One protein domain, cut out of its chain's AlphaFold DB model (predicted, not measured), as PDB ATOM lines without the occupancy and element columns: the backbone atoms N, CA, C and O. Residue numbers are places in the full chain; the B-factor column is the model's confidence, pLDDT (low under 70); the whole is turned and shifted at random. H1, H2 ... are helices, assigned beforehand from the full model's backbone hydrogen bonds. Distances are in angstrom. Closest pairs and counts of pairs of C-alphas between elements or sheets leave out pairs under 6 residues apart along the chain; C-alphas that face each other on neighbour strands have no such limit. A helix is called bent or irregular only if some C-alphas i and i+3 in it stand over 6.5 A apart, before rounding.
ATOM      1  N   THR A  30     -15.794  22.411 -16.950       78.50
ATOM      2  CA  THR A  30     -16.223  21.598 -18.098       78.50
ATOM      3  C   THR A  30     -16.728  20.207 -17.709       78.50
ATOM      4  O   THR A  30     -17.752  19.782 -18.229       78.50
ATOM      5  N   ASP A  31     -16.066  19.508 -16.786       82.81
ATOM      6  CA  ASP A  31     -16.473  18.154 -16.382       82.81
ATOM      7  C   ASP A  31     -17.806  18.195 -15.623       82.81
ATOM      8  O   ASP A  31     -18.692  17.387 -15.875       82.81
ATOM      9  N   THR A  32     -17.981  19.202 -14.754       87.19
ATOM     10  CA  THR A  32     -19.255  19.424 -14.046       87.19
ATOM     11  C   THR A  32     -20.383  19.673 -15.041       87.19
ATOM     12  O   THR A  32     -21.462  19.105 -14.916       87.19
ATOM     13  N   TYR A  33     -20.133  20.494 -16.060       87.38
ATOM     14  CA  TYR A  33     -21.095  20.715 -17.129       87.38
ATOM     15  C   TYR A  33     -21.455  19.420 -17.872       87.38
ATOM     16  O   TYR A  33     -22.638  19.138 -18.049       87.38
ATOM     17  N   CYS A  34     -20.468  18.617 -18.270       90.25
ATOM     18  CA  CYS A  34     -20.704  17.370 -18.996       90.25
ATOM     19  C   CYS A  34     -21.493  16.341 -18.168       90.25
ATOM     20  O   CYS A  34     -22.427  15.732 -18.694       90.25
ATOM     21  N   ASP A  35     -21.187  16.205 -16.874       89.88
ATOM     22  CA  ASP A  35     -21.919  15.333 -15.945       89.88
ATOM     23  C   ASP A  35     -23.392  15.763 -15.809       89.88
ATOM     24  O   ASP A  35     -24.308  14.929 -15.812       89.88
ATOM     25  N   GLU A  36     -23.645  17.072 -15.715       90.75
ATOM     26  CA  GLU A  36     -25.003  17.621 -15.653       90.75
ATOM     27  C   GLU A  36     -25.751  17.399 -16.978       90.75
ATOM     28  O   GLU A  36     -26.929  17.039 -16.952       90.75
ATOM     29  N   VAL A  37     -25.089  17.550 -18.135       89.50
ATOM     30  CA  VAL A  37     -25.683  17.285 -19.463       89.50
ATOM     31  C   VAL A  37     -26.082  15.819 -19.601       89.50
ATOM     32  O   VAL A  37     -27.215  15.527 -19.985       89.50
ATOM     33  N   GLU A  38     -25.190  14.888 -19.260       88.75
ATOM     34  CA  GLU A  38     -25.478  13.452 -19.309       88.75
ATOM     35  C   GLU A  38     -26.643  13.091 -18.378       88.75
ATOM     36  O   GLU A  38     -27.553  12.345 -18.753       88.75
ATOM     37  N   THR A  39     -26.642  13.651 -17.166       88.06
ATOM     38  CA  THR A  39     -27.704  13.443 -16.175       88.06
ATOM     39  C   THR A  39     -29.046  13.970 -16.678       88.06
ATOM     40  O   THR A  39     -30.056  13.268 -16.581       88.06
ATOM     41  N   ALA A  40     -29.072  15.181 -17.238       86.69
ATOM     42  CA  ALA A  40     -30.280  15.783 -17.792       86.69
ATOM     43  C   ALA A  40     -30.810  14.997 -19.000       86.69
ATOM     44  O   ALA A  40     -32.013  14.752 -19.069       86.69
ATOM     45  N   GLY A  41     -29.931  14.554 -19.906       84.44
ATOM     46  CA  GLY A  41     -30.293  13.753 -21.080       84.44
ATOM     47  C   GLY A  41     -30.955  12.425 -20.710       84.44
ATOM     48  O   GLY A  41     -32.060  12.141 -21.166       84.44
ATOM     49  N   LYS A  42     -30.352  11.665 -19.785       83.69
ATOM     50  CA  LYS A  42     -30.933  10.404 -19.284       83.69
ATOM     51  C   LYS A  42     -32.303  10.618 -18.647       83.69
ATOM     52  O   LYS A  42     -33.242   9.877 -18.910       83.69
ATOM     53  N   LYS A  43     -32.436  11.669 -17.831       81.00
ATOM     54  CA  LYS A  43     -33.698  12.015 -17.166       81.00
ATOM     55  C   LYS A  43     -34.787  12.434 -18.145       81.00
ATOM     56  O   LYS A  43     -35.946  12.104 -17.920       81.00
ATOM     57  N   LEU A  44     -34.429  13.132 -19.221       77.25
ATOM     58  CA  LEU A  44     -35.346  13.454 -20.313       77.25
ATOM     59  C   LEU A  44     -35.843  12.189 -21.027       77.25
ATOM     60  O   LEU A  44     -37.039  12.100 -21.292       77.25
ATOM     61  N   GLY A  45     -34.970  11.211 -21.284       71.44
ATOM     62  CA  GLY A  45     -35.355   9.914 -21.862       71.44
ATOM     63  C   GLY A  45     -36.238   9.065 -20.939       71.44
ATOM     64  O   GLY A  45     -37.201   8.447 -21.390       71.44
ATOM     65  N   ASP A  46     -35.966   9.090 -19.632       70.31
ATOM     66  CA  ASP A  46     -36.748   8.375 -18.611       70.31
ATOM     67  C   ASP A  46     -38.075   9.071 -18.241       70.31
ATOM     68  O   ASP A  46     -38.925   8.468 -17.581       70.31
ATOM     69  N   THR A  47     -38.272  10.335 -18.633       65.12
ATOM     70  CA  THR A  47     -39.460  11.122 -18.268       65.12
ATOM     71  C   THR A  47     -40.713  10.543 -18.917       65.12
ATOM     72  O   THR A  47     -40.927  10.649 -20.126       65.12
ATOM     73  N   ALA A  48     -41.583   9.962 -18.092       57.91
ATOM     74  CA  ALA A  48     -42.819   9.318 -18.532       57.91
ATOM     75  C   ALA A  48     -44.072  10.113 -18.141       57.91
ATOM     76  O   ALA A  48     -45.183   9.722 -18.514       57.91
ATOM     77  N   SER A  49     -43.949  11.183 -17.345       60.53
ATOM     78  CA  SER A  49     -45.099  11.880 -16.755       60.53
ATOM     79  C   SER A  49     -44.875  13.378 -16.533       60.53
ATOM     80  O   SER A  49     -43.755  13.869 -16.460       60.53
ATOM     81  N   ALA A  50     -45.978  14.122 -16.397       60.53
ATOM     82  CA  ALA A  50     -45.954  15.569 -16.162       60.53
ATOM     83  C   ALA A  50     -45.301  15.966 -14.821       60.53
ATOM     84  O   ALA A  50     -44.854  17.096 -14.668       60.53
ATOM     85  N   GLU A  51     -45.243  15.039 -13.864       67.56
ATOM     86  CA  GLU A  51     -44.610  15.199 -12.546       67.56
ATOM     87  C   GLU A  51     -43.081  15.321 -12.661       67.56
ATOM     88  O   GLU A  51     -42.450  16.046 -11.896       67.56
ATOM     89  N   ASP A  52     -42.500  14.673 -13.673       76.31
ATOM     90  CA  ASP A  52     -41.062  14.669 -13.937       76.31
ATOM     91  C   ASP A  52     -40.607  15.971 -14.625       76.31
ATOM     92  O   ASP A  52     -39.414  16.266 -14.686       76.31
ATOM     93  N   LEU A  53     -41.544  16.794 -15.117       76.25
ATOM     94  CA  LEU A  53     -41.235  18.035 -15.837       76.25
ATOM     95  C   LEU A  53     -40.572  19.090 -14.944       76.25
ATOM     96  O   LEU A  53     -39.701  19.822 -15.418       76.25
ATOM     97  N   ASP A  54     -40.947  19.164 -13.664       82.88
ATOM     98  CA  ASP A  54     -40.300  20.063 -12.701       82.88
ATOM     99  C   ASP A  54     -38.854  19.621 -12.418       82.88
ATOM    100  O   ASP A  54     -37.946  20.456 -12.331       82.88
ATOM    101  N   GLU A  55     -38.613  18.308 -12.333       84.31
ATOM    102  CA  GLU A  55     -37.274  17.735 -12.158       84.31
ATOM    103  C   GLU A  55     -36.407  17.966 -13.403       84.31
ATOM    104  O   GLU A  55     -35.279  18.454 -13.292       84.31
ATOM    105  N   VAL A  56     -36.947  17.698 -14.594       83.69
ATOM    106  CA  VAL A  56     -36.305  17.984 -15.884       83.69
ATOM    107  C   VAL A  56     -35.927  19.458 -15.984       83.69
ATOM    108  O   VAL A  56     -34.782  19.783 -16.301       83.69
ATOM    109  N   MET A  57     -36.852  20.361 -15.653       87.38
ATOM    110  CA  MET A  57     -36.601  21.800 -15.664       87.38
ATOM    111  C   MET A  57     -35.498  22.192 -14.677       87.38
ATOM    112  O   MET A  57     -34.624  23.002 -14.996       87.38
ATOM    113  N   SER A  58     -35.502  21.609 -13.475       90.75
ATOM    114  CA  SER A  58     -34.432  21.841 -12.508       90.75
ATOM    115  C   SER A  58     -33.076  21.370 -13.030       90.75
ATOM    116  O   SER A  58     -32.081  22.039 -12.759       90.75
ATOM    117  N   ASN A  59     -33.011  20.249 -13.749       89.69
ATOM    118  CA  ASN A  59     -31.759  19.729 -14.296       89.69
ATOM    119  C   ASN A  59     -31.275  20.564 -15.489       89.69
ATOM    120  O   ASN A  59     -30.108  20.938 -15.520       89.69
ATOM    121  N   LEU A  60     -32.161  20.988 -16.394       89.88
ATOM    122  CA  LEU A  60     -31.807  21.910 -17.485       89.88
ATOM    123  C   LEU A  60     -31.238  23.242 -16.968       89.88
ATOM    124  O   LEU A  60     -30.284  23.780 -17.530       89.88
ATOM    125  N   LYS A  61     -31.773  23.767 -15.857       92.50
ATOM    126  CA  LYS A  61     -31.228  24.968 -15.199       92.50
ATOM    127  C   LYS A  61     -29.826  24.743 -14.635       92.50
ATOM    128  O   LYS A  61     -28.984  25.623 -14.785       92.50
ATOM    129  N   LYS A  62     -29.557  23.579 -14.035       92.62
ATOM    130  CA  LYS A  62     -28.206  23.228 -13.563       92.62
ATOM    131  C   LYS A  62     -27.219  23.132 -14.719       92.62
ATOM    132  O   LYS A  62     -26.141  23.706 -14.627       92.62
ATOM    133  N   VAL A  63     -27.622  22.494 -15.819       92.38
ATOM    134  CA  VAL A  63     -26.819  22.421 -17.045       92.38
ATOM    135  C   VAL A  63     -26.463  23.822 -17.539       92.38
ATOM    136  O   VAL A  63     -25.290  24.109 -17.750       92.38
ATOM    137  N   ARG A  64     -27.446  24.724 -17.652       94.31
ATOM    138  CA  ARG A  64     -27.214  26.132 -18.022       94.31
ATOM    139  C   ARG A  64     -26.211  26.814 -17.091       94.31
ATOM    140  O   ARG A  64     -25.343  27.547 -17.556       94.31
ATOM    141  N   ASP A  65     -26.353  26.620 -15.785       93.44
ATOM    142  CA  ASP A  65     -25.524  27.306 -14.792       93.44
ATOM    143  C   ASP A  65     -24.073  26.804 -14.809       93.44
ATOM    144  O   ASP A  65     -23.152  27.610 -14.663       93.44
ATOM    145  N   ALA A  66     -23.874  25.507 -15.055       91.50
ATOM    146  CA  ALA A  66     -22.561  24.893 -15.237       91.50
ATOM    147  C   ALA A  66     -21.961  25.157 -16.630       91.50
ATOM    148  O   ALA A  66     -20.748  25.065 -16.803       91.50
ATOM    149  N   ALA A  67     -22.789  25.495 -17.624       90.94
ATOM    150  CA  ALA A  67     -22.357  25.640 -19.005       90.94
ATOM    151  C   ALA A  67     -21.254  26.692 -19.191       90.94
ATOM    152  O   ALA A  67     -21.293  27.770 -18.577       90.94
ATOM    153  N   PRO A  68     -20.302  26.441 -20.111       88.50
ATOM    154  CA  PRO A  68     -19.359  27.464 -20.519       88.50
ATOM    155  C   PRO A  68     -20.094  28.620 -21.204       88.50
ATOM    156  O   PRO A  68     -21.123  28.439 -21.862       88.50
ATOM    157  N   ASP A  69     -19.549  29.831 -21.077       90.25
ATOM    158  CA  ASP A  69     -20.213  31.060 -21.537       90.25
ATOM    159  C   ASP A  69     -20.543  31.054 -23.042       90.25
ATOM    160  O   ASP A  69     -21.475  31.730 -23.466       90.25
ATOM    161  N   SER A  70     -19.835  30.254 -23.846       87.69
ATOM    162  CA  SER A  70     -20.092  30.076 -25.281       87.69
ATOM    163  C   SER A  70     -21.446  29.438 -25.607       87.69
ATOM    164  O   SER A  70     -21.965  29.665 -26.699       87.69
ATOM    165  N   VAL A  71     -22.013  28.636 -24.697       92.19
ATOM    166  CA  VAL A  71     -23.310  27.959 -24.888       92.19
ATOM    167  C   VAL A  71     -24.303  28.197 -23.756       92.19
ATOM    168  O   VAL A  71     -25.456  27.788 -23.867       92.19
ATOM    169  N   LYS A  72     -23.913  28.915 -22.699       92.38
ATOM    170  CA  LYS A  72     -24.797  29.290 -21.588       92.38
ATOM    171  C   LYS A  72     -26.065  30.013 -22.051       92.38
ATOM    172  O   LYS A  72     -27.149  29.688 -21.575       92.38
ATOM    173  N   GLU A  73     -25.955  30.943 -23.003       93.81
ATOM    174  CA  GLU A  73     -27.131  31.624 -23.571       93.81
ATOM    175  C   GLU A  73     -28.026  30.669 -24.371       93.81
ATOM    176  O   GLU A  73     -29.244  30.731 -24.244       93.81
ATOM    177  N   ASN A  74     -27.446  29.718 -25.110       94.75
ATOM    178  CA  ASN A  74     -28.219  28.700 -25.829       94.75
ATOM    179  C   ASN A  74     -29.017  27.818 -24.851       94.75
ATOM    180  O   ASN A  74     -30.188  27.515 -25.083       94.75
ATOM    181  N   TRP A  75     -28.410  27.443 -23.718       94.56
ATOM    182  CA  TRP A  75     -29.106  26.706 -22.662       94.56
ATOM    183  C   TRP A  75     -30.196  27.544 -21.998       94.56
ATOM    184  O   TRP A  75     -31.255  27.015 -21.665       94.56
ATOM    185  N   ALA A  76     -29.973  28.850 -21.833       94.06
ATOM    186  CA  ALA A  76     -31.005  29.762 -21.352       94.06
ATOM    187  C   ALA A  76     -32.205  29.798 -22.310       94.06
ATOM    188  O   ALA A  76     -33.333  29.666 -21.845       94.06
ATOM    189  N   THR A  77     -31.972  29.853 -23.627       94.31
ATOM    190  CA  THR A  77     -33.039  29.785 -24.640       94.31
ATOM    191  C   THR A  77     -33.864  28.500 -24.529       94.31
ATOM    192  O   THR A  77     -35.090  28.559 -24.582       94.31
ATOM    193  N   LEU A  78     -33.230  27.339 -24.318       90.06
ATOM    194  CA  LEU A  78     -33.951  26.074 -24.101       90.06
ATOM    195  C   LEU A  78     -34.790  26.087 -22.818       90.06
ATOM    196  O   LEU A  78     -35.950  25.672 -22.836       90.06
ATOM    197  N   VAL A  79     -34.217  26.565 -21.710       91.50
ATOM    198  CA  VAL A  79     -34.915  26.676 -20.418       91.50
ATOM    199  C   VAL A  79     -36.128  27.596 -20.541       91.50
ATOM    200  O   VAL A  79     -37.224  27.222 -20.128       91.50
ATOM    201  N   GLU A  80     -35.954  28.773 -21.139       91.38
ATOM    202  CA  GLU A  80     -37.032  29.736 -21.369       91.38
ATOM    203  C   GLU A  80     -38.124  29.147 -22.261       91.38
ATOM    204  O   GLU A  80     -39.304  29.253 -21.929       91.38
ATOM    205  N   ALA A  81     -37.751  28.453 -23.339       89.50
ATOM    206  CA  ALA A  81     -38.711  27.806 -24.223       89.50
ATOM    207  C   ALA A  81     -39.565  26.763 -23.495       89.50
ATOM    208  O   ALA A  81     -40.791  26.755 -23.637       89.50
ATOM    209  N   TYR A  82     -38.945  25.923 -22.663       85.50
ATOM    210  CA  TYR A  82     -39.681  24.966 -21.839       85.50
ATOM    211  C   TYR A  82     -40.567  25.654 -20.792       85.50
ATOM    212  O   TYR A  82     -41.699  25.221 -20.576       85.50
ATOM    213  N   GLU A  83     -40.102  26.720 -20.137       88.44
ATOM    214  CA  GLU A  83     -40.923  27.461 -19.170       88.44
ATOM    215  C   GLU A  83     -42.145  28.110 -19.825       88.44
ATOM    216  O   GLU A  83     -43.243  28.078 -19.264       88.44
ATOM    217  N   SER A  84     -41.970  28.695 -21.007       88.69
ATOM    218  CA  SER A  84     -43.063  29.244 -21.805       88.69
ATOM    219  C   SER A  84     -44.030  28.144 -22.234       88.69
ATOM    220  O   SER A  84     -45.241  28.314 -22.103       88.69
ATOM    221  N   ALA A  85     -43.526  26.972 -22.635       85.25
ATOM    222  CA  ALA A  85     -44.363  25.819 -22.955       85.25
ATOM    223  C   ALA A  85     -45.225  25.360 -21.771       85.25
ATOM    224  O   ALA A  85     -46.425  25.145 -21.940       85.25
ATOM    225  N   GLN A  86     -44.660  25.298 -20.562       82.31
ATOM    226  CA  GLN A  86     -45.418  24.969 -19.348       82.31
ATOM    227  C   GLN A  86     -46.504  26.002 -19.021       82.31
ATOM    228  O   GLN A  86     -47.570  25.652 -18.518       82.31
ATOM    229  N   LYS A  87     -46.256  27.280 -19.326       85.31
ATOM    230  CA  LYS A  87     -47.222  28.374 -19.135       85.31
ATOM    231  C   LYS A  87     -48.270  28.450 -20.256       85.31
ATOM    232  O   LYS A  87     -49.209  29.234 -20.144       85.31
ATOM    233  N   GLY A  88     -48.135  27.639 -21.309       83.75
ATOM    234  CA  GLY A  88     -48.992  27.677 -22.498       83.75
ATOM    235  C   GLY A  88     -48.677  28.831 -23.458       83.75
ATOM    236  O   GLY A  88     -49.484  29.123 -24.337       83.75
ATOM    237  N   ASP A  89     -47.517  29.469 -23.308       84.19
ATOM    238  CA  ASP A  89     -47.087  30.663 -24.039       84.19
ATOM    239  C   ASP A  89     -46.091  30.322 -25.164       84.19
ATOM    240  O   ASP A  89     -44.998  30.866 -25.279       84.19
ATOM    241  N   VAL A  90     -46.438  29.321 -25.976       79.19
ATOM    242  CA  VAL A  90     -45.563  28.817 -27.055       79.19
ATOM    243  C   VAL A  90     -45.628  29.647 -28.339       79.19
ATOM    244  O   VAL A  90     -44.862  29.399 -29.267       79.19
ATOM    245  N   ALA A  91     -46.566  30.593 -28.423       79.00
ATOM    246  CA  ALA A  91     -46.830  31.364 -29.635       79.00
ATOM    247  C   ALA A  91     -45.700  32.349 -29.973       79.00
ATOM    248  O   ALA A  91     -45.480  32.628 -31.151       79.00
ATOM    249  N   ASP A  92     -44.974  32.813 -28.955       77.94
ATOM    250  CA  ASP A  92     -43.887  33.788 -29.080       77.94
ATOM    251  C   ASP A  92     -42.489  33.143 -29.055       77.94
ATOM    252  O   ASP A  92     -41.475  33.839 -28.995       77.94
ATOM    253  N   LEU A  93     -42.407  31.809 -29.116       84.38
ATOM    254  CA  LEU A  93     -41.122  31.120 -29.178       84.38
ATOM    255  C   LEU A  93     -40.456  31.327 -30.535       84.38
ATOM    256  O   LEU A  93     -40.973  30.916 -31.576       84.38
ATOM    257  N   ASP A  94     -39.262  31.912 -30.504       88.25
ATOM    258  CA  ASP A  94     -38.391  32.002 -31.668       88.25
ATOM    259  C   ASP A  94     -37.817  30.610 -31.979       88.25
ATOM    260  O   ASP A  94     -36.812  30.171 -31.415       88.25
ATOM    261  N   GLN A  95     -38.505  29.887 -32.865       87.00
ATOM    262  CA  GLN A  95     -38.121  28.534 -33.268       87.00
ATOM    263  C   GLN A  95     -36.756  28.503 -33.966       87.00
ATOM    264  O   GLN A  95     -36.017  27.534 -33.800       87.00
ATOM    265  N   ASP A  96     -36.392  29.567 -34.689       91.56
ATOM    266  CA  ASP A  96     -35.085  29.674 -35.340       91.56
ATOM    267  C   ASP A  96     -33.976  29.828 -34.293       91.56
ATOM    268  O   ASP A  96     -32.902  29.235 -34.431       91.56
ATOM    269  N   ALA A  97     -34.213  30.625 -33.247       89.56
ATOM    270  CA  ALA A  97     -33.285  30.759 -32.129       89.56
ATOM    271  C   ALA A  97     -33.164  29.447 -31.349       89.56
ATOM    272  O   ALA A  97     -32.049  29.027 -31.045       89.56
ATOM    273  N   LEU A  98     -34.280  28.762 -31.093       89.62
ATOM    274  CA  LEU A  98     -34.299  27.478 -30.393       89.62
ATOM    275  C   LEU A  98     -33.548  26.388 -31.171       89.62
ATOM    276  O   LEU A  98     -32.752  25.655 -30.586       89.62
ATOM    277  N   GLN A  99     -33.744  26.314 -32.490       91.81
ATOM    278  CA  GLN A  99     -33.021  25.370 -33.342       91.81
ATOM    279  C   GLN A  99     -31.516  25.658 -33.334       91.81
ATOM    280  O   GLN A  99     -30.715  24.750 -33.112       91.81
ATOM    281  N   LYS A 100     -31.113  26.920 -33.526       92.75
ATOM    282  CA  LYS A 100     -29.692  27.310 -33.498       92.75
ATOM    283  C   LYS A 100     -29.053  27.055 -32.137       92.75
ATOM    284  O   LYS A 100     -27.899  26.633 -32.086       92.75
ATOM    285  N   ALA A 101     -29.792  27.297 -31.057       92.88
ATOM    286  CA  ALA A 101     -29.352  26.995 -29.704       92.88
ATOM    287  C   ALA A 101     -29.096  25.491 -29.538       92.88
ATOM    288  O   ALA A 101     -28.024  25.111 -29.072       92.88
ATOM    289  N   GLY A 102     -30.028  24.648 -29.994       89.31
ATOM    290  CA  GLY A 102     -29.874  23.192 -30.001       89.31
ATOM    291  C   GLY A 102     -28.651  22.724 -30.793       89.31
ATOM    292  O   GLY A 102     -27.834  21.979 -30.265       89.31
ATOM    293  N   GLU A 103     -28.460  23.220 -32.018       91.62
ATOM    294  CA  GLU A 103     -27.299  22.878 -32.858       91.62
ATOM    295  C   GLU A 103     -25.965  23.311 -32.229       91.62
ATOM    296  O   GLU A 103     -24.960  22.598 -32.311       91.62
ATOM    297  N   ALA A 104     -25.928  24.490 -31.601       92.62
ATOM    298  CA  ALA A 104     -24.733  24.995 -30.932       92.62
ATOM    299  C   ALA A 104     -24.379  24.161 -29.694       92.62
ATOM    300  O   ALA A 104     -23.201  23.881 -29.465       92.62
ATOM    301  N   ILE A 105     -25.391  23.761 -28.923       90.25
ATOM    302  CA  ILE A 105     -25.243  22.890 -27.758       90.25
ATOM    303  C   ILE A 105     -24.774  21.506 -28.184       90.25
ATOM    304  O   ILE A 105     -23.757  21.059 -27.670       90.25
ATOM    305  N   ASP A 106     -25.440  20.861 -29.143       89.25
ATOM    306  CA  ASP A 106     -25.061  19.526 -29.625       89.25
ATOM    307  C   ASP A 106     -23.603  19.495 -30.087       89.25
ATOM    308  O   ASP A 106     -22.794  18.687 -29.630       89.25
ATOM    309  N   LYS A 107     -23.217  20.471 -30.912       88.75
ATOM    310  CA  LYS A 107     -21.845  20.574 -31.401       88.75
ATOM    311  C   LYS A 107     -20.830  20.756 -30.273       88.75
ATOM    312  O   LYS A 107     -19.729  20.216 -30.370       88.75
ATOM    313  N   GLN A 108     -21.159  21.544 -29.250       88.50
ATOM    314  CA  GLN A 108     -20.261  21.792 -28.125       88.50
ATOM    315  C   GLN A 108     -20.190  20.585 -27.191       88.50
ATOM    316  O   GLN A 108     -19.093  20.187 -26.821       88.50
ATOM    317  N   VAL A 109     -21.320  19.963 -26.870       88.44
ATOM    318  CA  VAL A 109     -21.393  18.755 -26.043       88.44
ATOM    319  C   VAL A 109     -20.618  17.618 -26.707       88.44
ATOM    320  O   VAL A 109     -19.809  16.959 -26.061       88.44
ATOM    321  N   LYS A 110     -20.749  17.451 -28.023       87.19
ATOM    322  CA  LYS A 110     -19.965  16.471 -28.777       87.19
ATOM    323  C   LYS A 110     -18.469  16.786 -28.799       87.19
ATOM    324  O   LYS A 110     -17.652  15.874 -28.760       87.19
ATOM    325  N   ALA A 111     -18.097  18.061 -28.893       87.81
ATOM    326  CA  ALA A 111     -16.696  18.473 -28.957       87.81
ATOM    327  C   ALA A 111     -15.983  18.412 -27.596       87.81
ATOM    328  O   ALA A 111     -14.822  18.008 -27.544       87.81
ATOM    329  N   ASP A 112     -16.669  18.819 -26.528       84.81
ATOM    330  CA  ASP A 112     -16.076  19.032 -25.206       84.81
ATOM    331  C   ASP A 112     -16.382  17.881 -24.238       84.81
ATOM    332  O   ASP A 112     -15.545  17.563 -23.397       84.81
ATOM    333  N   CYS A 113     -17.552  17.246 -24.364       84.38
ATOM    334  CA  CYS A 113     -17.992  16.152 -23.492       84.38
ATOM    335  C   CYS A 113     -17.916  14.767 -24.153       84.38
ATOM    336  O   CYS A 113     -18.073  13.770 -23.457       84.38
ATOM    337  N   ASP A 114     -17.713  14.691 -25.477       86.88
ATOM    338  CA  ASP A 114     -17.815  13.448 -26.269       86.88
ATOM    339  C   ASP A 114     -19.150  12.706 -26.043       86.88
ATOM    340  O   ASP A 114     -19.245  11.479 -26.104       86.88
ATOM    341  N   LEU A 115     -20.200  13.476 -25.747       83.31
ATOM    342  CA  LEU A 115     -21.560  12.984 -25.583       83.31
ATOM    343  C   LEU A 115     -22.343  13.250 -26.864       83.31
ATOM    344  O   LEU A 115     -22.207  14.295 -27.500       83.31
ATOM    345  N   ASP A 116     -23.189  12.296 -27.223       82.25
ATOM    346  CA  ASP A 116     -24.094  12.407 -28.356       82.25
ATOM    347  C   ASP A 116     -25.515  12.522 -27.797       82.25
ATOM    348  O   ASP A 116     -26.041  11.564 -27.225       82.25
ATOM    349  N   LEU A 117     -26.090  13.727 -27.872       76.19
ATOM    350  CA  LEU A 117     -27.375  14.040 -27.240       76.19
ATOM    351  C   LEU A 117     -28.507  13.168 -27.792       76.19
ATOM    352  O   LEU A 117     -29.387  12.769 -27.032       76.19
ATOM    353  N   ASP A 118     -28.427  12.795 -29.070       74.56
ATOM    354  CA  ASP A 118     -29.390  11.913 -29.731       74.56
ATOM    355  C   ASP A 118     -29.343  10.466 -29.203       74.56
ATOM    356  O   ASP A 118     -30.275   9.695 -29.426       74.56
ATOM    357  N   ASN A 119     -28.265  10.072 -28.517       70.88
ATOM    358  CA  ASN A 119     -28.087   8.732 -27.944       70.88
ATOM    359  C   ASN A 119     -28.261   8.693 -26.417       70.88
ATOM    360  O   ASN A 119     -28.089   7.629 -25.815       70.88
ATOM    361  N   LEU A 120     -28.559   9.829 -25.779       65.94
ATOM    362  CA  LEU A 120     -28.738   9.918 -24.326       65.94
ATOM    363  C   LEU A 120     -30.177   9.658 -23.861       65.94
ATOM    364  O   LEU A 120     -30.371   9.403 -22.670       65.94
TER     365      LEU A 120
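This is residues 30 to 120 of the 121 residues of an uncharacterized protein of Mumia sp. ZJ1417 (UniProt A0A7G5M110). Three helices, H1, H2 and H3, fold back and forth as two successive hairpins, and H4 crosses H3 steeply, its end reaching the start of H1. The all-helix printed part has 91 residues with four named helices, H1 to H4, and no named strand. It is compact, with a radius of gyration of the C-alphas of 12.6 A, spanning 34 by 27 by 22 A.

H1, residues 30 to 46, touches H2, residues 52 to 66, at a shallow tilt of 15 degrees, opposite ways; the closest C-alphas, of Tyr 33 and Ala 66, are 4.8 A apart. H2 touches H3, residues 69 to 87, at a shallow tilt of 21 degrees, opposite ways, closest at C-alphas 64 and 75, 5.0 A. H3 touches H4, residues 95 to 112, at a steep tilt of 46 degrees, closest at C-alphas 74 and 101, 4.4 A. Residues 109 to 112 of H4 touch residues 30 to 37 of H1, closest at C-alphas 109 and 34, 7.2 A. H1 and H3 are apart, as are H2 and H4. Every O i to N i+4 pair is within hydrogen-bond range in H1, H2 and H4; in H3, 13 of 15.

H1 begins at C-alpha 30 (-16.223, 21.598, -18.098) and is 24.4 A long; H2 is 21.2 A. H3, 27.2 A, is irregular: C-alphas 70 and 73 are 7.4 A apart. H4, 25.3 A, ends at C-alpha 112 (-16.076, 19.032, -25.206).

The C-alphas farthest apart, of Asp 31 and Ala 91, are 35.7 A apart. The printed part has no cut, and no link is long. Residues 47 to 51 and residue 120 have pLDDT under 70.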